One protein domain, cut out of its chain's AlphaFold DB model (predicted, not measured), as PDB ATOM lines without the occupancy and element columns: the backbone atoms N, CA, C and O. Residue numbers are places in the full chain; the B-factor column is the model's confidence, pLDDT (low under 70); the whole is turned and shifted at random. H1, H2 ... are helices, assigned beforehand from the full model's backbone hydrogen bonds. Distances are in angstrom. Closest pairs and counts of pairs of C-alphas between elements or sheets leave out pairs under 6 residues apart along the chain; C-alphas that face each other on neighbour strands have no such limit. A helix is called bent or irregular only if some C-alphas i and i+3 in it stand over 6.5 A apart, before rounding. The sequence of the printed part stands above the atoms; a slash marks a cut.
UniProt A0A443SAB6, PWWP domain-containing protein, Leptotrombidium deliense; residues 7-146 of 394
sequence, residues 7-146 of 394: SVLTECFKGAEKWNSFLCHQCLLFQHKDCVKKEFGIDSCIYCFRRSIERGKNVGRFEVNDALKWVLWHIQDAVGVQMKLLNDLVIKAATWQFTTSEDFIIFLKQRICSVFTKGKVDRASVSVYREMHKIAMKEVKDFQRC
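This is residues 7 to 146 of the 394 residues of the protein "PWWP domain-containing protein" of Leptotrombidium deliense (UniProt A0A443SAB6). Four helices, H4 to H7, form an up-and-down bundle, each running against the one before it, set round a ring in which H5 and H7 are on opposite corners. The first three helices lie to one side of it as a loosely joined arm: H2 runs away from the side of H6, H3 comes back toward the first residues of H6, and H1 lies farthest out, crosswise to H2. Residues 118 to 124, at the turn from H6 to H7, stick out at one end of the bundle. The printed part has 140 residues with seven named helices, H1 to H7 in chain order, and no named strand; the class is all helix. It is compact, with a radius of gyration of the C-alphas of 15.7 A, and spans 40 by 40 by 22 A, only just flat.

H1, residues 7 to 16, and H2, residues 25 to 36, are close but not clearly touching, about perpendicular at 87 degrees; the closest C-alphas, of Leu 9 and Cys 27, are 7.8 A apart. H3, residues 46 to 56, is near H2, the closest C-alphas of the two being 8.3 A apart. H4, residues 61 to 79, touches H5, residues 84 to 94, with residues 65 to 72 of H4 alone, in a helical hairpin at a shallow tilt of 25 degrees; the closest C-alphas, of Asn 65 and Ala 93, are 5.0 A apart. H6, residues 101 to 118, is the hub, touching five helices. H5 and H6 form a hairpin at 22 degrees, a shallow tilt, with the C-alphas of Leu 85 and Arg 111 closest at 6.7 A. H2 touches H6 with residue 25 alone, the C-alphas of His 25 and Gln 110 being closest at 5.5 A, at a steep tilt of 45 degrees, opposite ways. H3 and H6 only just touch, with 3 pairs of C-alphas within 8 A, the closest being those of Arg 51 and Glu 102 at 6.3 A. H4 and H6 touch at a steep tilt of 43 degrees, the same way, with the C-alphas of Val 64 and Ser 101 closest at 6.1 A. H7, residues 123 to 145, forms a hairpin with H6 at a shallow tilt of 10 degrees; the C-alphas of Ser 101 and Val 140 are closest at 6.2 A. H4 and H7 touch with 17 pairs of C-alphas within 8 A, the closest being those of Ile 75 and Met 132 at 5.4 A, opposite ways at a shallow tilt of 34 degrees, only just short of steep. H5 and H7 are apart. In H1, H3, H6 and H7 every O i to N i+4 pair is within hydrogen-bond range; the counts are 6 of 8 in H2, 14 of 15 in H4 and 5 of 7 in H5.

H1 begins at C-alpha 7, (304.785, 206.450, 245.857). H2 and H5 are only just irregular: C-alphas 33 and 36, and C-alphas 85 and 88, are each 6.8 A apart. H4 is 26.7 A long and H6 26.5 A, with C-alpha 101 at (308.859, 181.807, 265.956). H7, the longest, measures 33.1 A and ends at C-alpha 145, (318.574, 179.979, 272.080).

The two C-alphas farthest apart, of Lys 38 and Val 81, are 45.1 A apart. The printed part has no cut and no long link; those from H3 to H4, H4 to H5 and H6 to H7 are tight. Mean pLDDT of the printed part is 74.1; it is under 70 at residues 7 to 46, 48, 81 to 83 and 119, with means of 39 in H1 and 48 in H2.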
ATOM      1  N   SER A   7     304.721 205.312 244.936       37.69
ATOM      2  CA  SER A   7     304.785 206.450 245.857       37.69
ATOM      3  C   SER A   7     305.049 206.044 247.317       37.69
ATOM      4  O   SER A   7     305.868 206.668 247.989       37.69
ATOM      5  N   VAL A   8     304.435 204.956 247.796       39.59
ATOM      6  CA  VAL A   8     304.548 204.495 249.193       39.59
ATOM      7  C   VAL A   8     305.869 203.760 249.444       39.59
ATOM      8  O   VAL A   8     306.433 203.854 250.536       39.59
ATOM      9  N   LEU A   9     306.408 203.078 248.425       40.56
ATOM     10  CA  LEU A   9     307.760 202.496 248.448       40.56
ATOM     11  C   LEU A   9     308.819 203.580 248.692       40.56
ATOM     12  O   LEU A   9     309.693 203.422 249.543       40.56
ATOM     13  N   THR A  10     308.685 204.710 248.001       38.22
ATOM     14  CA  THR A  10     309.623 205.835 248.100       38.22
ATOM     15  C   THR A  10     309.558 206.524 249.472       38.22
ATOM     16  O   THR A  10     310.589 206.914 250.020       38.22
ATOM     17  N   GLU A  11     308.373 206.632 250.083       41.28
ATOM     18  CA  GLU A  11     308.213 207.157 251.450       41.28
ATOM     19  C   GLU A  11     308.710 206.187 252.534       41.28
ATOM     20  O   GLU A  11     309.310 206.622 253.517       41.28
ATOM     21  N   CYS A  12     308.543 204.874 252.340       38.97
ATOM     22  CA  CYS A  12     309.098 203.848 253.230       38.97
ATOM     23  C   CYS A  12     310.637 203.868 253.249       38.97
ATOM     24  O   CYS A  12     311.228 203.729 254.320       38.97
ATOM     25  N   PHE A  13     311.288 204.099 252.101       40.19
ATOM     26  CA  PHE A  13     312.743 204.279 252.015       40.19
ATOM     27  C   PHE A  13     313.217 205.602 252.640       40.19
ATOM     28  O   PHE A  13     314.179 205.600 253.401       40.19
ATOM     29  N   LYS A  14     312.505 206.717 252.424       38.59
ATOM     30  CA  LYS A  14     312.823 208.010 253.068       38.59
ATOM     31  C   LYS A  14     312.595 208.001 254.587       38.59
ATOM     32  O   LYS A  14     313.262 208.720 255.325       38.59
ATOM     33  N   GLY A  15     311.667 207.177 255.081       39.84
ATOM     34  CA  GLY A  15     311.477 206.922 256.511       39.84
ATOM     35  C   GLY A  15     312.537 205.993 257.120       39.84
ATOM     36  O   GLY A  15     312.831 206.116 258.311       39.84
ATOM     37  N   ALA A  16     313.131 205.099 256.323       38.16
ATOM     38  CA  ALA A  16     314.134 204.131 256.770       38.16
ATOM     39  C   ALA A  16     315.437 204.796 257.248       38.16
ATOM     40  O   ALA A  16     316.027 204.313 258.210       38.16
ATOM     41  N   GLU A  17     315.817 205.954 256.694       36.81
ATOM     42  CA  GLU A  17     316.973 206.740 257.170       36.81
ATOM     43  C   GLU A  17     316.820 207.223 258.627       36.81
ATOM     44  O   GLU A  17     317.810 207.428 259.327       36.81
ATOM     45  N   LYS A  18     315.581 207.357 259.127       38.16
ATOM     46  CA  LYS A  18     315.292 207.674 260.541       38.16
ATOM     47  C   LYS A  18     315.082 206.434 261.416       38.16
ATOM     48  O   LYS A  18     315.077 206.554 262.640       38.16
ATOM     49  N   TRP A  19     314.910 205.254 260.818       45.62
ATOM     50  CA  TRP A  19     314.542 204.010 261.500       45.62
ATOM     51  C   TRP A  19     315.275 202.811 260.887       45.62
ATOM     52  O   TRP A  19     314.643 201.897 260.356       45.62
ATOM     53  N   ASN A  20     316.606 202.771 261.028       40.72
ATOM     54  CA  ASN A  20     317.494 201.691 260.549       40.72
ATOM     55  C   ASN A  20     317.111 200.256 261.004       40.72
ATOM     56  O   ASN A  20     317.768 199.291 260.623       40.72
ATOM     57  N   SER A  21     316.073 200.076 261.827       45.25
ATOM     58  CA  SER A  21     315.640 198.795 262.400       45.25
ATOM     59  C   SER A  21     314.217 198.349 262.025       45.25
ATOM     60  O   SER A  21     313.793 197.283 262.481       45.25
ATOM     61  N   PHE A  22     313.470 199.106 261.206       45.12
ATOM     62  CA  PHE A  22     312.058 198.808 260.913       45.12
ATOM     63  C   PHE A  22     311.721 198.917 259.416       45.12
ATOM     64  O   PHE A  22     311.065 199.853 258.966       45.12
ATOM     65  N   LEU A  23     312.169 197.937 258.625       48.78
ATOM     66  CA  LEU A  23     311.729 197.779 257.233       48.78
ATOM     67  C   LEU A  23     310.296 197.224 257.178       48.78
ATOM     68  O   LEU A  23     309.949 196.312 257.932       48.78
ATOM     69  N   CYS A  24     309.467 197.758 256.276       44.41
ATOM     70  CA  CYS A  24     308.081 197.322 256.110       44.41
ATOM     71  C   CYS A  24     307.965 195.995 255.339       44.41
ATOM     72  O   CYS A  24     308.894 195.575 254.650       44.41
ATOM     73  N   HIS A  25     306.802 195.336 255.422       45.84
ATOM     74  CA  HIS A  25     306.526 194.039 254.783       45.84
ATOM     75  C   HIS A  25     306.851 193.990 253.286       45.84
ATOM     76  O   HIS A  25     307.271 192.944 252.811       45.84
ATOM     77  N   GLN A  26     306.691 195.087 252.545       46.97
ATOM     78  CA  GLN A  26     307.034 195.122 251.124       46.97
ATOM     79  C   GLN A  26     308.522 195.256 250.865       46.97
ATOM     80  O   GLN A  26     308.998 194.587 249.963       46.97
ATOM     81  N   CYS A  27     309.270 196.000 251.683       51.69
ATOM     82  CA  CYS A  27     310.733 195.990 251.624       51.69
ATOM     83  C   CYS A  27     311.294 194.619 252.045       51.69
ATOM     84  O   CYS A  27     312.222 194.112 251.424       51.69
ATOM     85  N   LEU A  28     310.674 193.977 253.043       54.19
ATOM     86  CA  LEU A  28     310.999 192.616 253.487       54.19
ATOM     87  C   LEU A  28     310.624 191.552 252.445       54.19
ATOM     88  O   LEU A  28     311.371 190.600 252.265       54.19
ATOM     89  N   LEU A  29     309.495 191.707 251.743       49.31
ATOM     90  CA  LEU A  29     309.078 190.842 250.636       49.31
ATOM     91  C   LEU A  29     309.894 191.076 249.371       49.31
ATOM     92  O   LEU A  29     310.101 190.115 248.647       49.31
ATOM     93  N   PHE A  30     310.353 192.299 249.094       49.94
ATOM     94  CA  PHE A  30     311.276 192.577 247.990       49.94
ATOM     95  C   PHE A  30     312.601 191.846 248.242       49.94
ATOM     96  O   PHE A  30     313.016 191.043 247.418       49.94
ATOM     97  N   GLN A  31     313.142 191.949 249.465       49.22
ATOM     98  CA  GLN A  31     314.275 191.128 249.924       49.22
ATOM     99  C   GLN A  31     313.982 189.613 249.909       49.22
ATOM    100  O   GLN A  31     314.899 188.800 249.805       49.22
ATOM    101  N   HIS A  32     312.711 189.208 250.008       45.75
ATOM    102  CA  HIS A  32     312.293 187.805 249.921       45.75
ATOM    103  C   HIS A  32     312.054 187.314 248.485       45.75
ATOM    104  O   HIS A  32     312.128 186.114 248.231       45.75
ATOM    105  N   LYS A  33     311.767 188.219 247.544       43.16
ATOM    106  CA  LYS A  33     311.548 187.906 246.127       43.16
ATOM    107  C   LYS A  33     312.865 187.529 245.443       43.16
ATOM    108  O   LYS A  33     312.863 186.640 244.597       43.16
ATOM    109  N   ASP A  34     313.973 188.102 245.917       43.72
ATOM    110  CA  ASP A  34     315.337 187.831 245.440       43.72
ATOM    111  C   ASP A  34     316.047 186.683 246.174       43.72
ATOM    112  O   ASP A  34     317.130 186.271 245.767       43.72
ATOM    113  N   CYS A  35     315.421 186.086 247.197       48.25
ATOM    114  CA  CYS A  35     315.948 184.897 247.885       48.25
ATOM    115  C   CYS A  35     316.158 183.684 246.982       48.25
ATOM    116  O   CYS A  35     316.724 182.695 247.433       48.25
ATOM    117  N   VAL A  36     315.615 183.702 245.764       46.59
ATOM    118  CA  VAL A  36     315.447 182.475 244.997       46.59
ATOM    119  C   VAL A  36     316.424 182.332 243.838       46.59
ATOM    120  O   VAL A  36     316.614 181.177 243.465       46.59
ATOM    121  N   LYS A  37     317.085 183.369 243.265       41.34
ATOM    122  CA  LYS A  37     318.085 183.018 242.223       41.34
ATOM    123  C   LYS A  37     319.151 183.956 241.644       41.34
ATOM    124  O   LYS A  37     320.062 183.353 241.091       41.34
ATOM    125  N   LYS A  38     319.106 185.301 241.590       43.09
ATOM    126  CA  LYS A  38     319.913 185.932 240.501       43.09
ATOM    127  C   LYS A  38     320.591 187.303 240.610       43.09
ATOM    128  O   LYS A  38     321.306 187.600 239.663       43.09
ATOM    129  N   GLU A  39     320.489 188.098 241.676       37.66
ATOM    130  CA  GLU A  39     321.098 189.455 241.626       37.66
ATOM    131  C   GLU A  39     322.182 189.787 242.660       37.66
ATOM    132  O   GLU A  39     322.964 190.696 242.407       37.66
ATOM    133  N   PHE A  40     322.320 189.052 243.771       44.47
ATOM    134  CA  PHE A  40     323.188 189.526 244.868       44.47
ATOM    135  C   PHE A  40     324.278 188.566 245.348       44.47
ATOM    136  O   PHE A  40     325.055 188.952 246.215       44.47
ATOM    137  N   GLY A  41     324.368 187.338 244.822       43.94
ATOM    138  CA  GLY A  41     325.423 186.391 245.224       43.94
ATOM    139  C   GLY A  41     325.455 186.066 246.728       43.94
ATOM    140  O   GLY A  41     326.500 185.692 247.247       43.94
ATOM    141  N   ILE A  42     324.332 186.248 247.436       49.12
ATOM    142  CA  ILE A  42     324.161 185.890 248.850       49.12
ATOM    143  C   ILE A  42     323.216 184.687 248.905       49.12
ATOM    144  O   ILE A  42     322.054 184.797 248.516       49.12
ATOM    145  N   ASP A  43     323.712 183.554 249.404       49.16
ATOM    146  CA  ASP A  43     323.065 182.238 249.275       49.16
ATOM    147  C   ASP A  43     321.760 182.051 250.071       49.16
ATOM    148  O   ASP A  43     321.034 181.086 249.845       49.16
ATOM    149  N   SER A  44     321.400 182.950 250.996       52.47
ATOM    150  CA  SER A  44     320.067 182.943 251.620       52.47
ATOM    151  C   SER A  44     319.748 184.239 252.374       52.47
ATOM    152  O   SER A  44     320.617 184.884 252.958       52.47
ATOM    153  N   CYS A  45     318.469 184.620 252.414       63.19
ATOM    154  CA  CYS A  45     318.009 185.706 253.280       63.19
ATOM    155  C   CYS A  45     318.048 185.314 254.755       63.19
ATOM    156  O   CYS A  45     317.684 184.199 255.130       63.19
ATOM    157  N   ILE A  46     318.381 186.287 255.607       65.88
ATOM    158  CA  ILE A  46     318.478 186.126 257.062       65.88
ATOM    159  C   ILE A  46     317.213 185.532 257.707       65.88
ATOM    160  O   ILE A  46     317.320 184.804 258.692       65.88
ATOM    161  N   TYR A  47     316.023 185.790 257.155       70.62
ATOM    162  CA  TYR A  47     314.760 185.218 257.638       70.62
ATOM    163  C   TYR A  47     314.633 183.729 257.296       70.62
ATOM    164  O   TYR A  47     314.290 182.924 258.162       70.62
ATOM    165  N   CYS A  48     314.953 183.346 256.056       68.12
ATOM    166  CA  CYS A  48     315.006 181.943 255.636       68.12
ATOM    167  C   CYS A  48     316.062 181.169 256.427       68.12
ATOM    168  O   CYS A  48     315.786 180.066 256.893       68.12
ATOM    169  N   PHE A  49     317.226 181.781 256.648       70.62
ATOM    170  CA  PHE A  49     318.294 181.211 257.459       70.62
ATOM    171  C   PHE A  49     317.837 180.947 258.901       70.62
ATOM    172  O   PHE A  49     317.980 179.835 259.398       70.62
ATOM    173  N   ARG A  50     317.185 181.916 259.560       75.88
ATOM    174  CA  ARG A  50     316.640 181.728 260.920       75.88
ATOM    175  C   ARG A  50     315.570 180.644 260.997       75.88
ATOM    176  O   ARG A  50     315.621 179.814 261.898       75.88
ATOM    177  N   ARG A  51     314.637 180.612 260.037       80.19
ATOM    178  CA  ARG A  51     313.641 179.531 259.934       80.19
ATOM    179  C   ARG A  51     314.308 178.168 259.774       80.19
ATOM    180  O   ARG A  51     313.868 177.208 260.394       80.19
ATOM    181  N   SER A  52     315.346 178.082 258.941       73.69
ATOM    182  CA  SER A  52     316.103 176.848 258.725       73.69
ATOM    183  C   SER A  52     316.814 176.393 259.998       73.69
ATOM    184  O   SER A  52     316.709 175.218 260.336       73.69
ATOM    185  N   ILE A  53     317.438 177.313 260.746       79.62
ATOM    186  CA  ILE A  53     318.038 177.010 262.052       79.62
ATOM    187  C   ILE A  53     316.988 176.465 263.022       79.62
ATOM    188  O   ILE A  53     317.218 175.438 263.651       79.62
ATOM    189  N   GLU A  54     315.838 177.131 263.156       83.19
ATOM    190  CA  GLU A  54     314.788 176.706 264.091       83.19
ATOM    191  C   GLU A  54     314.196 175.343 263.709       83.19
ATOM    192  O   GLU A  54     314.022 174.486 264.571       83.19
ATOM    193  N   ARG A  55     313.972 175.097 262.411       81.38
ATOM    194  CA  ARG A  55     313.537 173.785 261.905       81.38
ATOM    195  C   ARG A  55     314.570 172.693 262.172       81.38
ATOM    196  O   ARG A  55     314.184 171.598 262.554       81.38
ATOM    197  N   GLY A  56     315.861 173.003 262.047       81.81
ATOM    198  CA  GLY A  56     316.947 172.080 262.388       81.81
ATOM    199  C   GLY A  56     317.007 171.706 263.874       81.81
ATOM    200  O   GLY A  56     317.622 170.705 264.222       81.81
ATOM    201  N   LYS A  57     316.345 172.468 264.758       82.44
ATOM    202  CA  LYS A  57     316.203 172.136 266.187       82.44
ATOM    203  C   LYS A  57     315.040 171.178 266.480       82.44
ATOM    204  O   LYS A  57     314.816 170.872 267.648       82.44
ATOM    205  N   ASN A  58     314.303 170.729 265.455       82.88
ATOM    206  CA  ASN A  58     313.164 169.811 265.569       82.88
ATOM    207  C   ASN A  58     312.141 170.245 266.635       82.88
ATOM    208  O   ASN A  58     311.627 169.431 267.398       82.88
ATOM    209  N   VAL A  59     311.870 171.551 266.723       86.81
ATOM    210  CA  VAL A  59     310.848 172.077 267.633       86.81
ATOM    211  C   VAL A  59     309.488 171.958 266.955       86.81
ATOM    212  O   VAL A  59     309.288 172.500 265.866       86.81
ATOM    213  N   GLY A  60     308.567 171.229 267.584       89.12
ATOM    214  CA  GLY A  60     307.235 171.009 267.044       89.12
ATOM    215  C   GLY A  60     306.401 172.288 266.984       89.12
ATOM    216  O   GLY A  60     306.646 173.287 267.670       89.12
ATOM    217  N   ARG A  61     305.382 172.264 266.119       91.12
ATOM    218  CA  ARG A  61     304.488 173.410 265.915       91.12
ATOM    219  C   ARG A  61     303.749 173.778 267.202       91.12
ATOM    220  O   ARG A  61     303.555 174.963 267.469       91.12
ATOM    221  N   PHE A  62     303.352 172.780 267.985       92.44
ATOM    222  CA  PHE A  62     302.701 172.987 269.274       92.44
ATOM    223  C   PHE A  62     303.597 173.808 270.210       92.44
ATOM    224  O   PHE A  62     303.178 174.858 270.688       92.44
ATOM    225  N   GLU A  63     304.853 173.401 270.385       92.81
ATOM    226  CA  GLU A  63     305.811 174.037 271.291       92.81
ATOM    227  C   GLU A  63     306.172 175.454 270.856       92.81
ATOM    228  O   GLU A  63     306.274 176.345 271.701       92.81
ATOM    229  N   VAL A  64     306.323 175.686 269.545       95.00
ATOM    230  CA  VAL A  64     306.499 177.038 269.000       95.00
ATOM    231  C   VAL A  64     305.326 177.915 269.417       95.00
ATOM    232  O   VAL A  64     305.520 178.978 269.999       95.00
ATOM    233  N   ASN A  65     304.096 177.487 269.136       95.94
ATOM    234  CA  ASN A  65     302.932 178.325 269.395       95.94
ATOM    235  C   ASN A  65     302.639 178.484 270.889       95.94
ATOM    236  O   ASN A  65     302.168 179.544 271.293       95.94
ATOM    237  N   ASP A  66     302.956 177.488 271.713       93.75
ATOM    238  CA  ASP A  66     302.847 177.597 273.163       93.75
ATOM    239  C   ASP A  66     303.842 178.619 273.737       93.75
ATOM    240  O   ASP A  66     303.452 179.506 274.497       93.75
ATOM    241  N   ALA A  67     305.094 178.614 273.266       94.69
ATOM    242  CA  ALA A  67     306.064 179.655 273.606       94.69
ATOM    243  C   ALA A  67     305.611 181.054 273.145       94.69
ATOM    244  O   ALA A  67     305.792 182.046 273.854       94.69
ATOM    245  N   LEU A  68     304.966 181.149 271.978       95.88
ATOM    246  CA  LEU A  68     304.432 182.413 271.466       95.88
ATOM    247  C   LEU A  68     303.277 182.974 272.309       95.88
ATOM    248  O   LEU A  68     303.097 184.192 272.324       95.88
ATOM    249  N   LYS A  69     302.532 182.143 273.049       93.56
ATOM    250  CA  LYS A  69     301.542 182.639 274.022       93.56
ATOM    251  C   LYS A  69     302.219 183.419 275.148       93.56
ATOM    252  O   LYS A  69     301.738 184.492 275.496       93.56
ATOM    253  N   TRP A  70     303.360 182.944 275.654       94.31
ATOM    254  CA  TRP A  70     304.161 183.679 276.643       94.31
ATOM    255  C   TRP A  70     304.708 184.987 276.079       94.31
ATOM    256  O   TRP A  70     304.632 186.023 276.734       94.31
ATOM    257  N   VAL A  71     305.189 184.966 274.832       95.12
ATOM    258  CA  VAL A  71     305.633 186.185 274.141       95.12
ATOM    259  C   VAL A  71     304.497 187.210 274.066       95.12
ATOM    260  O   VAL A  71     304.706 188.386 274.352       95.12
ATOM    261  N   LEU A  72     303.288 186.774 273.702       93.75
ATOM    262  CA  LEU A  72     302.109 187.638 273.647       93.75
ATOM    263  C   LEU A  72     301.706 188.166 275.019       93.75
ATOM    264  O   LEU A  72     301.409 189.354 275.127       93.75
ATOM    265  N   TRP A  73     301.754 187.320 276.046       91.94
ATOM    266  CA  TRP A  73     301.481 187.715 277.422       91.94
ATOM    267  C   TRP A  73     302.424 188.835 277.883       91.94
ATOM    268  O   TRP A  73     301.943 189.876 278.321       91.94
ATOM    269  N   HIS A  74     303.740 188.704 277.671       92.81
ATOM    270  CA  HIS A  74     304.715 189.758 278.008       92.81
ATOM    271  C   HIS A  74     304.482 191.055 277.238       92.81
ATOM    272  O   HIS A  74     304.668 192.146 277.773       92.81
ATOM    273  N   ILE A  75     304.082 190.957 275.967       92.81
ATOM    274  CA  ILE A  75     303.725 192.146 275.190       92.81
ATOM    275  C   ILE A  75     302.508 192.826 275.826       92.81
ATOM    276  O   ILE A  75     302.548 194.033 276.036       92.81
ATOM    277  N   GLN A  76     301.445 192.070 276.119       90.81
ATOM    278  CA  GLN A  76     300.202 192.586 276.699       90.81
ATOM    279  C   GLN A  76     300.405 193.192 278.087       90.81
ATOM    280  O   GLN A  76     299.823 194.235 278.370       90.81
ATOM    281  N   ASP A  77     301.238 192.569 278.918       89.75
ATOM    282  CA  ASP A  77     301.610 193.073 280.240       89.75
ATOM    283  C   ASP A  77     302.310 194.437 280.131       89.75
ATOM    284  O   ASP A  77     301.912 195.409 280.768       89.75
ATOM    285  N   ALA A  78     303.274 194.559 279.215       88.06
ATOM    286  CA  ALA A  78     304.040 195.789 279.053       88.06
ATOM    287  C   ALA A  78     303.270 196.946 278.391       88.06
ATOM    288  O   ALA A  78     303.597 198.109 278.631       88.06
ATOM    289  N   VAL A  79     302.302 196.658 277.512       83.25
ATOM    290  CA  VAL A  79     301.602 197.696 276.721       83.25
ATOM    291  C   VAL A  79     300.132 197.895 277.083       83.25
ATOM    292  O   VAL A  79     299.491 198.793 276.535       83.25
ATOM    293  N   GLY A  80     299.593 197.087 277.996       75.62
ATOM    294  CA  GLY A  80     298.178 197.064 278.354       75.62
ATOM    295  C   GLY A  80     297.370 196.046 277.534       75.62
ATOM    296  O   GLY A  80     297.512 195.915 276.317       75.62
ATOM    297  N   VAL A  81     296.477 195.335 278.229       58.62
ATOM    298  CA  VAL A  81     295.926 194.007 277.876       58.62
ATOM    299  C   VAL A  81     295.142 193.924 276.548       58.62
ATOM    300  O   VAL A  81     294.947 192.825 276.027       58.62
ATOM    301  N   GLN A  82     294.712 195.032 275.933       59.12
ATOM    302  CA  GLN A  82     293.708 194.986 274.851       59.12
ATOM    303  C   GLN A  82     294.027 195.821 273.607       59.12
ATOM    304  O   GLN A  82     293.184 196.545 273.067       59.12
ATOM    305  N   MET A  83     295.228 195.666 273.056       69.50
ATOM    306  CA  MET A  83     295.455 196.129 271.689       69.50
ATOM    307  C   MET A  83     294.748 195.199 270.697       69.50
ATOM    308  O   MET A  83     295.211 194.086 270.465       69.50
ATOM    309  N   LYS A  84     293.695 195.684 270.015       75.62
ATOM    310  CA  LYS A  84     293.037 194.966 268.894       75.62
ATOM    311  C   LYS A  84     294.035 194.433 267.858       75.62
ATOM    312  O   LYS A  84     293.782 193.422 267.215       75.62
ATOM    313  N   LEU A  85     295.183 195.104 267.716       77.88
ATOM    314  CA  LEU A  85     296.286 194.694 266.848       77.88
ATOM    315  C   LEU A  85     296.848 193.299 267.184       77.88
ATOM    316  O   LEU A  85     297.333 192.612 266.286       77.88
ATOM    317  N   LEU A  86     296.795 192.894 268.456       84.94
ATOM    318  CA  LEU A  86     297.311 191.616 268.946       84.94
ATOM    319  C   LEU A  86     296.318 190.464 268.798       84.94
ATOM    320  O   LEU A  86     296.754 189.319 268.793       84.94
ATOM    321  N   ASN A  87     295.022 190.730 268.612       87.50
ATOM    322  CA  ASN A  87     293.998 189.679 268.544       87.50
ATOM    323  C   ASN A  87     294.309 188.640 267.463       87.50
ATOM    324  O   ASN A  87     294.243 187.442 267.717       87.50
ATOM    325  N   ASP A  88     294.737 189.087 266.282       87.62
ATOM    326  CA  ASP A  88     295.085 188.175 265.190       87.62
ATOM    327  C   ASP A  88     296.324 187.330 265.515       87.62
ATOM    328  O   ASP A  88     296.410 186.181 265.086       87.62
ATOM    329  N   LEU A  89     297.288 187.873 266.271       91.75
ATOM    330  CA  LEU A  89     298.451 187.115 266.744       91.75
ATOM    331  C   LEU A  89     298.032 186.080 267.795       91.75
ATOM    332  O   LEU A  89     298.469 184.936 267.711       91.75
ATOM    333  N   VAL A  90     297.162 186.466 268.733       91.81
ATOM    334  CA  VAL A  90     296.618 185.587 269.778       91.81
ATOM    335  C   VAL A  90     295.843 184.430 269.159       91.81
ATOM    336  O   VAL A  90     296.145 183.279 269.454       91.81
ATOM    337  N   ILE A  91     294.911 184.710 268.242       91.25
ATOM    338  CA  ILE A  91     294.120 183.679 267.559       91.25
ATOM    339  C   ILE A  91     295.033 182.740 266.773       91.25
ATOM    340  O   ILE A  91     294.893 181.522 266.867       91.25
ATOM    341  N   LYS A  92     295.998 183.279 266.016       93.56
ATOM    342  CA  LYS A  92     296.936 182.458 265.239       93.56
ATOM    343  C   LYS A  92     297.820 181.579 266.116       93.56
ATOM    344  O   LYS A  92     298.027 180.426 265.758       93.56
ATOM    345  N   ALA A  93     298.316 182.089 267.241       93.75
ATOM    346  CA  ALA A  93     299.086 181.288 268.188       93.75
ATOM    347  C   ALA A  93     298.205 180.214 268.851       93.75
ATOM    348  O   ALA A  93     298.589 179.051 268.914       93.75
ATOM    349  N   ALA A  94     296.991 180.566 269.278       92.38
ATOM    350  CA  ALA A  94     296.058 179.634 269.910       92.38
ATOM    351  C   ALA A  94     295.606 178.504 268.968       92.38
ATOM    352  O   ALA A  94     295.413 177.380 269.412       92.38
ATOM    353  N   THR A  95     295.492 178.793 267.670       92.19
ATOM    354  CA  THR A  95     295.119 177.824 266.622       92.19
ATOM    355  C   THR A  95     296.330 177.216 265.902       92.19
ATOM    356  O   THR A  95     296.192 176.651 264.819       92.19
ATOM    357  N   TRP A  96     297.527 177.355 266.482       93.25
ATOM    358  CA  TRP A  96     298.783 176.776 265.995       93.25
ATOM    359  C   TRP A  96     299.102 177.080 264.524       93.25
ATOM    360  O   TRP A  96     299.492 176.201 263.759       93.25
ATOM    361  N   GLN A  97     298.933 178.329 264.096       92.31
ATOM    362  CA  GLN A  97     299.147 178.730 262.701       92.31
ATOM    363  C   GLN A  97     300.582 179.173 262.393       92.31
ATOM    364  O   GLN A  97     300.940 179.279 261.218       92.31
ATOM    365  N   PHE A  98     301.413 179.452 263.401       92.56
ATOM    366  CA  PHE A  98     302.822 179.781 263.171       92.56
ATOM    367  C   PHE A  98     303.642 178.501 263.051       92.56
ATOM    368  O   PHE A  98     303.532 177.620 263.896       92.56
ATOM    369  N   THR A  99     304.460 178.372 262.003       89.62
ATOM    370  CA  THR A  99     305.330 177.195 261.848       89.62
ATOM    371  C   THR A  99     306.645 177.390 262.590       89.62
ATOM    372  O   THR A  99     307.184 176.435 263.134       89.62
ATOM    373  N   THR A 100     307.150 178.622 262.630       90.44
ATOM    374  CA  THR A 100     308.346 179.007 263.388       90.44
ATOM    375  C   THR A 100     308.095 180.296 264.167       90.44
ATOM    376  O   THR A 100     307.270 181.125 263.776       90.44
ATOM    377  N   SER A 101     308.876 180.544 265.212       93.69
ATOM    378  CA  SER A 101     308.859 181.807 265.956       93.69
ATOM    379  C   SER A 101     309.205 183.021 265.071       93.69
ATOM    380  O   SER A 101     308.672 184.115 265.263       93.69
ATOM    381  N   GLU A 102     310.002 182.829 264.010       87.19
ATOM    382  CA  GLU A 102     310.251 183.886 263.017       87.19
ATOM    383  C   GLU A 102     308.980 184.266 262.220       87.19
ATOM    384  O   GLU A 102     308.818 185.432 261.855       87.19
ATOM    385  N   ASP A 103     308.039 183.334 261.993       87.81
ATOM    386  CA  ASP A 103     306.766 183.634 261.312       87.81
ATOM    387  C   ASP A 103     305.940 184.628 262.124       87.81
ATOM    388  O   ASP A 103     305.348 185.558 261.570       87.81
ATOM    389  N   PHE A 104     305.946 184.458 263.445       92.94
ATOM    390  CA  PHE A 104     305.296 185.361 264.381       92.94
ATOM    391  C   PHE A 104     305.911 186.759 264.333       92.94
ATOM    392  O   PHE A 104     305.179 187.741 264.214       92.94
ATOM    393  N   ILE A 105     307.244 186.871 264.349       90.06
ATOM    394  CA  ILE A 105     307.935 188.167 264.241       90.06
ATOM    395  C   ILE A 105     307.587 188.869 262.927       90.06
ATOM    396  O   ILE A 105     307.307 190.072 262.915       90.06
ATOM    397  N   ILE A 106     307.588 188.131 261.816       82.94
ATOM    398  CA  ILE A 106     307.211 188.665 260.504       82.94
ATOM    399  C   ILE A 106     305.762 189.160 260.536       82.94
ATOM    400  O   ILE A 106     305.488 190.280 260.099       82.94
ATOM    401  N   PHE A 107     304.843 188.372 261.091       86.88
ATOM    402  CA  PHE A 107     303.433 188.737 261.177       86.88
ATOM    403  C   PHE A 107     303.192 189.943 262.099       86.88
ATOM    404  O   PHE A 107     302.445 190.853 261.741       86.88
ATOM    405  N   LEU A 108     303.879 190.032 263.241       88.75
ATOM    406  CA  LEU A 108     303.826 191.200 264.123       88.75
ATOM    407  C   LEU A 108     304.282 192.469 263.391       88.75
ATOM    408  O   LEU A 108     303.595 193.490 263.424       88.75
ATOM    409  N   LYS A 109     305.405 192.400 262.666       83.44
ATOM    410  CA  LYS A 109     305.894 193.524 261.853       83.44
ATOM    411  C   LYS A 109     304.893 193.932 260.778       83.44
ATOM    412  O   LYS A 109     304.674 195.127 260.594       83.44
ATOM    413  N   GLN A 110     304.264 192.972 260.096       77.94
ATOM    414  CA  GLN A 110     303.211 193.242 259.108       77.94
ATOM    415  C   GLN A 110     302.051 194.021 259.727       77.94
ATOM    416  O   GLN A 110     301.586 195.006 259.152       77.94
ATOM    417  N   ARG A 111     301.612 193.601 260.916       82.94
ATOM    418  CA  ARG A 111     300.509 194.238 261.634       82.94
ATOM    419  C   ARG A 111     300.848 195.663 262.031       82.94
ATOM    420  O   ARG A 111     300.083 196.567 261.705       82.94
ATOM    421  N   ILE A 112     302.022 195.874 262.619       82.81
ATOM    422  CA  ILE A 112     302.512 197.212 262.961       82.81
ATOM    423  C   ILE A 112     302.587 198.094 261.703       82.81
ATOM    424  O   ILE A 112     302.017 199.182 261.685       82.81
ATOM    425  N   CYS A 113     303.200 197.615 260.615       77.38
ATOM    426  CA  CYS A 113     303.322 198.379 259.368       77.38
ATOM    427  C   CYS A 113     301.964 198.766 258.772       77.38
ATOM    428  O   CYS A 113     301.809 199.891 258.305       77.38
ATOM    429  N   SER A 114     300.973 197.869 258.820       76.44
ATOM    430  CA  SER A 114     299.631 198.175 258.313       76.44
ATOM    431  C   SER A 114     298.985 199.353 259.042       76.44
ATOM    432  O   SER A 114     298.175 200.047 258.426       76.44
ATOM    433  N   VAL A 115     299.292 199.567 260.324       77.75
ATOM    434  CA  VAL A 115     298.792 200.727 261.072       77.75
ATOM    435  C   VAL A 115     299.426 202.005 260.531       77.75
ATOM    436  O   VAL A 115     298.710 202.945 260.198       77.75
ATOM    437  N   PHE A 116     300.748 202.005 260.349       74.44
ATOM    438  CA  PHE A 116     301.487 203.151 259.811       74.44
ATOM    439  C   PHE A 116     301.054 203.553 258.396       74.44
ATOM    440  O   PHE A 116     301.051 204.735 258.078       74.44
ATOM    441  N   THR A 117     300.661 202.597 257.549       73.25
ATOM    442  CA  THR A 117     300.220 202.895 256.175       73.25
ATOM    443  C   THR A 117     298.799 203.450 256.083       73.25
ATOM    444  O   THR A 117     298.458 204.077 255.088       73.25
ATOM    445  N   LYS A 118     297.936 203.180 257.074       71.50
ATOM    446  CA  LYS A 118     296.499 203.510 257.010       71.50
ATOM    447  C   LYS A 118     296.154 204.890 257.576       71.50
ATOM    448  O   LYS A 118     295.018 205.327 257.418       71.50
ATOM    449  N   GLY A 119     297.089 205.581 258.226       67.62
ATOM    450  CA  GLY A 119     296.827 206.907 258.778       67.62
ATOM    451  C   GLY A 119     298.005 207.510 259.535       67.62
ATOM    452  O   GLY A 119     299.068 206.907 259.666       67.62
ATOM    453  N   LYS A 120     297.801 208.724 260.054       71.62
ATOM    454  CA  LYS A 120     298.774 209.384 260.931       71.62
ATOM    455  C   LYS A 120     298.782 208.688 262.291       71.62
ATOM    456  O   LYS A 120     297.770 208.671 262.981       71.62
ATOM    457  N   VAL A 121     299.936 208.148 262.665       75.88
ATOM    458  CA  VAL A 121     300.182 207.546 263.980       75.88
ATOM    459  C   VAL A 121     300.858 208.588 264.867       75.88
ATOM    460  O   VAL A 121     301.866 209.179 264.473       75.88
ATOM    461  N   ASP A 122     300.311 208.833 266.055       77.50
ATOM    462  CA  ASP A 122     300.906 209.751 267.023       77.50
ATOM    463  C   ASP A 122     302.187 209.164 267.648       77.50
ATOM    464  O   ASP A 122     302.408 207.952 267.671       77.50
ATOM    465  N   ARG A 123     303.049 210.031 268.191       75.81
ATOM    466  CA  ARG A 123     304.356 209.632 268.735       75.81
ATOM    467  C   ARG A 123     304.251 208.618 269.888       75.81
ATOM    468  O   ARG A 123     305.152 207.786 270.008       75.81
ATOM    469  N   ALA A 124     303.203 208.672 270.714       78.12
ATOM    470  CA  ALA A 124     303.031 207.749 271.834       78.12
ATOM    471  C   ALA A 124     302.707 206.338 271.324       78.12
ATOM    472  O   ALA A 124     303.390 205.384 271.700       78.12
ATOM    473  N   SER A 125     301.791 206.216 270.359       80.75
ATOM    474  CA  SER A 125     301.490 204.949 269.679       80.75
ATOM    475  C   SER A 125     302.725 204.339 269.010       80.75
ATOM    476  O   SER A 125     302.974 203.137 269.103       80.75
ATOM    477  N   VAL A 126     303.571 205.170 268.391       79.69
ATOM    478  CA  VAL A 126     304.844 204.707 267.818       79.69
ATOM    479  C   VAL A 126     305.772 204.099 268.879       79.69
ATOM    480  O   VAL A 126     306.426 203.088 268.613       79.69
ATOM    481  N   SER A 127     305.849 204.700 270.070       83.00
ATOM    482  CA  SER A 127     306.654 204.172 271.177       83.00
ATOM    483  C   SER A 127     306.151 202.802 271.631       83.00
ATOM    484  O   SER A 127     306.954 201.887 271.809       83.00
ATOM    485  N   VAL A 128     304.829 202.637 271.727       86.81
ATOM    486  CA  VAL A 128     304.190 201.363 272.079       86.81
ATOM    487  C   VAL A 128     304.566 200.271 271.076       86.81
ATOM    488  O   VAL A 128     305.087 199.233 271.476       86.81
ATOM    489  N   TYR A 129     304.429 200.513 269.767       86.38
ATOM    490  CA  TYR A 129     304.782 199.511 268.748       86.38
ATOM    491  C   TYR A 129     306.257 199.095 268.778       86.38
ATOM    492  O   TYR A 129     306.583 197.936 268.499       86.38
ATOM    493  N   ARG A 130     307.162 200.019 269.123       84.94
ATOM    494  CA  ARG A 130     308.580 199.683 269.308       84.94
ATOM    495  C   ARG A 130     308.795 198.775 270.496       84.94
ATOM    496  O   ARG A 130     309.556 197.820 270.362       84.94
ATOM    497  N   GLU A 131     308.141 199.061 271.615       88.94
ATOM    498  CA  GLU A 131     308.274 198.236 272.809       88.94
ATOM    499  C   GLU A 131     307.692 196.838 272.569       88.94
ATOM    500  O   GLU A 131     308.381 195.855 272.828       88.94
ATOM    501  N   MET A 132     306.526 196.727 271.917       90.19
ATOM    502  CA  MET A 132     305.954 195.435 271.499       90.19
ATOM    503  C   MET A 132     306.947 194.612 270.672       90.19
ATOM    504  O   MET A 132     307.202 193.445 270.962       90.19
ATOM    505  N   HIS A 133     307.527 195.215 269.631       89.44
ATOM    506  CA  HIS A 133     308.493 194.531 268.773       89.44
ATOM    507  C   HIS A 133     309.775 194.165 269.530       89.44
ATOM    508  O   HIS A 133     310.327 193.086 269.320       89.44
ATOM    509  N   LYS A 134     310.260 195.044 270.410       91.81
ATOM    510  CA  LYS A 134     311.450 194.805 271.231       91.81
ATOM    511  C   LYS A 134     311.244 193.625 272.181       91.81
ATOM    512  O   LYS A 134     312.120 192.764 272.235       91.81
ATOM    513  N   ILE A 135     310.099 193.557 272.861       94.75
ATOM    514  CA  ILE A 135     309.719 192.432 273.726       94.75
ATOM    515  C   ILE A 135     309.612 191.156 272.898       94.75
ATOM    516  O   ILE A 135     310.302 190.188 273.195       94.75
ATOM    517  N   ALA A 136     308.856 191.187 271.795       94.56
ATOM    518  CA  ALA A 136     308.706 190.039 270.906       94.56
ATOM    519  C   ALA A 136     310.060 189.473 270.460       94.56
ATOM    520  O   ALA A 136     310.314 188.280 270.579       94.56
ATOM    521  N   MET A 137     310.960 190.340 269.990       92.69
ATOM    522  CA  MET A 137     312.298 189.947 269.556       92.69
ATOM    523  C   MET A 137     313.160 189.408 270.699       92.69
ATOM    524  O   MET A 137     313.993 188.538 270.452       92.69
ATOM    525  N   LYS A 138     313.023 189.943 271.918       93.81
ATOM    526  CA  LYS A 138     313.759 189.468 273.095       93.81
ATOM    527  C   LYS A 138     313.301 188.058 273.473       93.81
ATOM    528  O   LYS A 138     314.137 187.165 273.551       93.81
ATOM    529  N   GLU A 139     311.996 187.865 273.627       96.06
ATOM    530  CA  GLU A 139     311.390 186.592 274.031       96.06
ATOM    531  C   GLU A 139     311.593 185.504 272.969       96.06
ATOM    532  O   GLU A 139     312.027 184.398 273.286       96.06
ATOM    533  N   VAL A 140     311.393 185.831 271.687       95.06
ATOM    534  CA  VAL A 140     311.654 184.895 270.582       95.06
ATOM    535  C   VAL A 140     313.126 184.496 270.522       95.06
ATOM    536  O   VAL A 140     313.423 183.327 270.308       95.06
ATOM    537  N   LYS A 141     314.068 185.422 270.748       92.81
ATOM    538  CA  LYS A 141     315.496 185.068 270.803       92.81
ATOM    539  C   LYS A 141     315.826 184.164 271.982       92.81
ATOM    540  O   LYS A 141     316.656 183.277 271.827       92.81
ATOM    541  N   ASP A 142     315.224 184.395 273.144       94.25
ATOM    542  CA  ASP A 142     315.402 183.537 274.317       94.25
ATOM    543  C   ASP A 142     314.931 182.102 274.018       94.25
ATOM    544  O   ASP A 142     315.704 181.152 274.151       94.25
ATOM    545  N   PHE A 143     313.725 181.967 273.459       95.06
ATOM    546  CA  PHE A 143     313.191 180.693 272.975       95.06
ATOM    547  C   PHE A 143     314.095 180.035 271.923       95.06
ATOM    548  O   PHE A 143     314.438 178.858 272.035       95.06
ATOM    549  N   GLN A 144     314.537 180.806 270.924       91.69
ATOM    550  CA  GLN A 144     315.415 180.322 269.861       91.69
ATOM    551  C   GLN A 144     316.785 179.891 270.381       91.69
ATOM    552  O   GLN A 144     317.378 179.013 269.764       91.69
ATOM    553  N   ARG A 145     317.319 180.459 271.472       92.50
ATOM    554  CA  ARG A 145     318.574 179.979 272.080       92.50
ATOM    555  C   ARG A 145     318.372 178.600 272.689       92.50
ATOM    556  O   ARG A 145     319.065 177.663 272.297       92.50
ATOM    557  N   CYS A 146     317.394 178.468 273.583       93.69
ATOM    558  CA  CYS A 146     317.057 177.192 274.199       93.69
ATOM    559  C   CYS A 146     315.596 177.151 274.663       93.69
ATOM    560  O   CYS A 146     315.206 177.874 275.583       93.69
TER     561      CYS A 146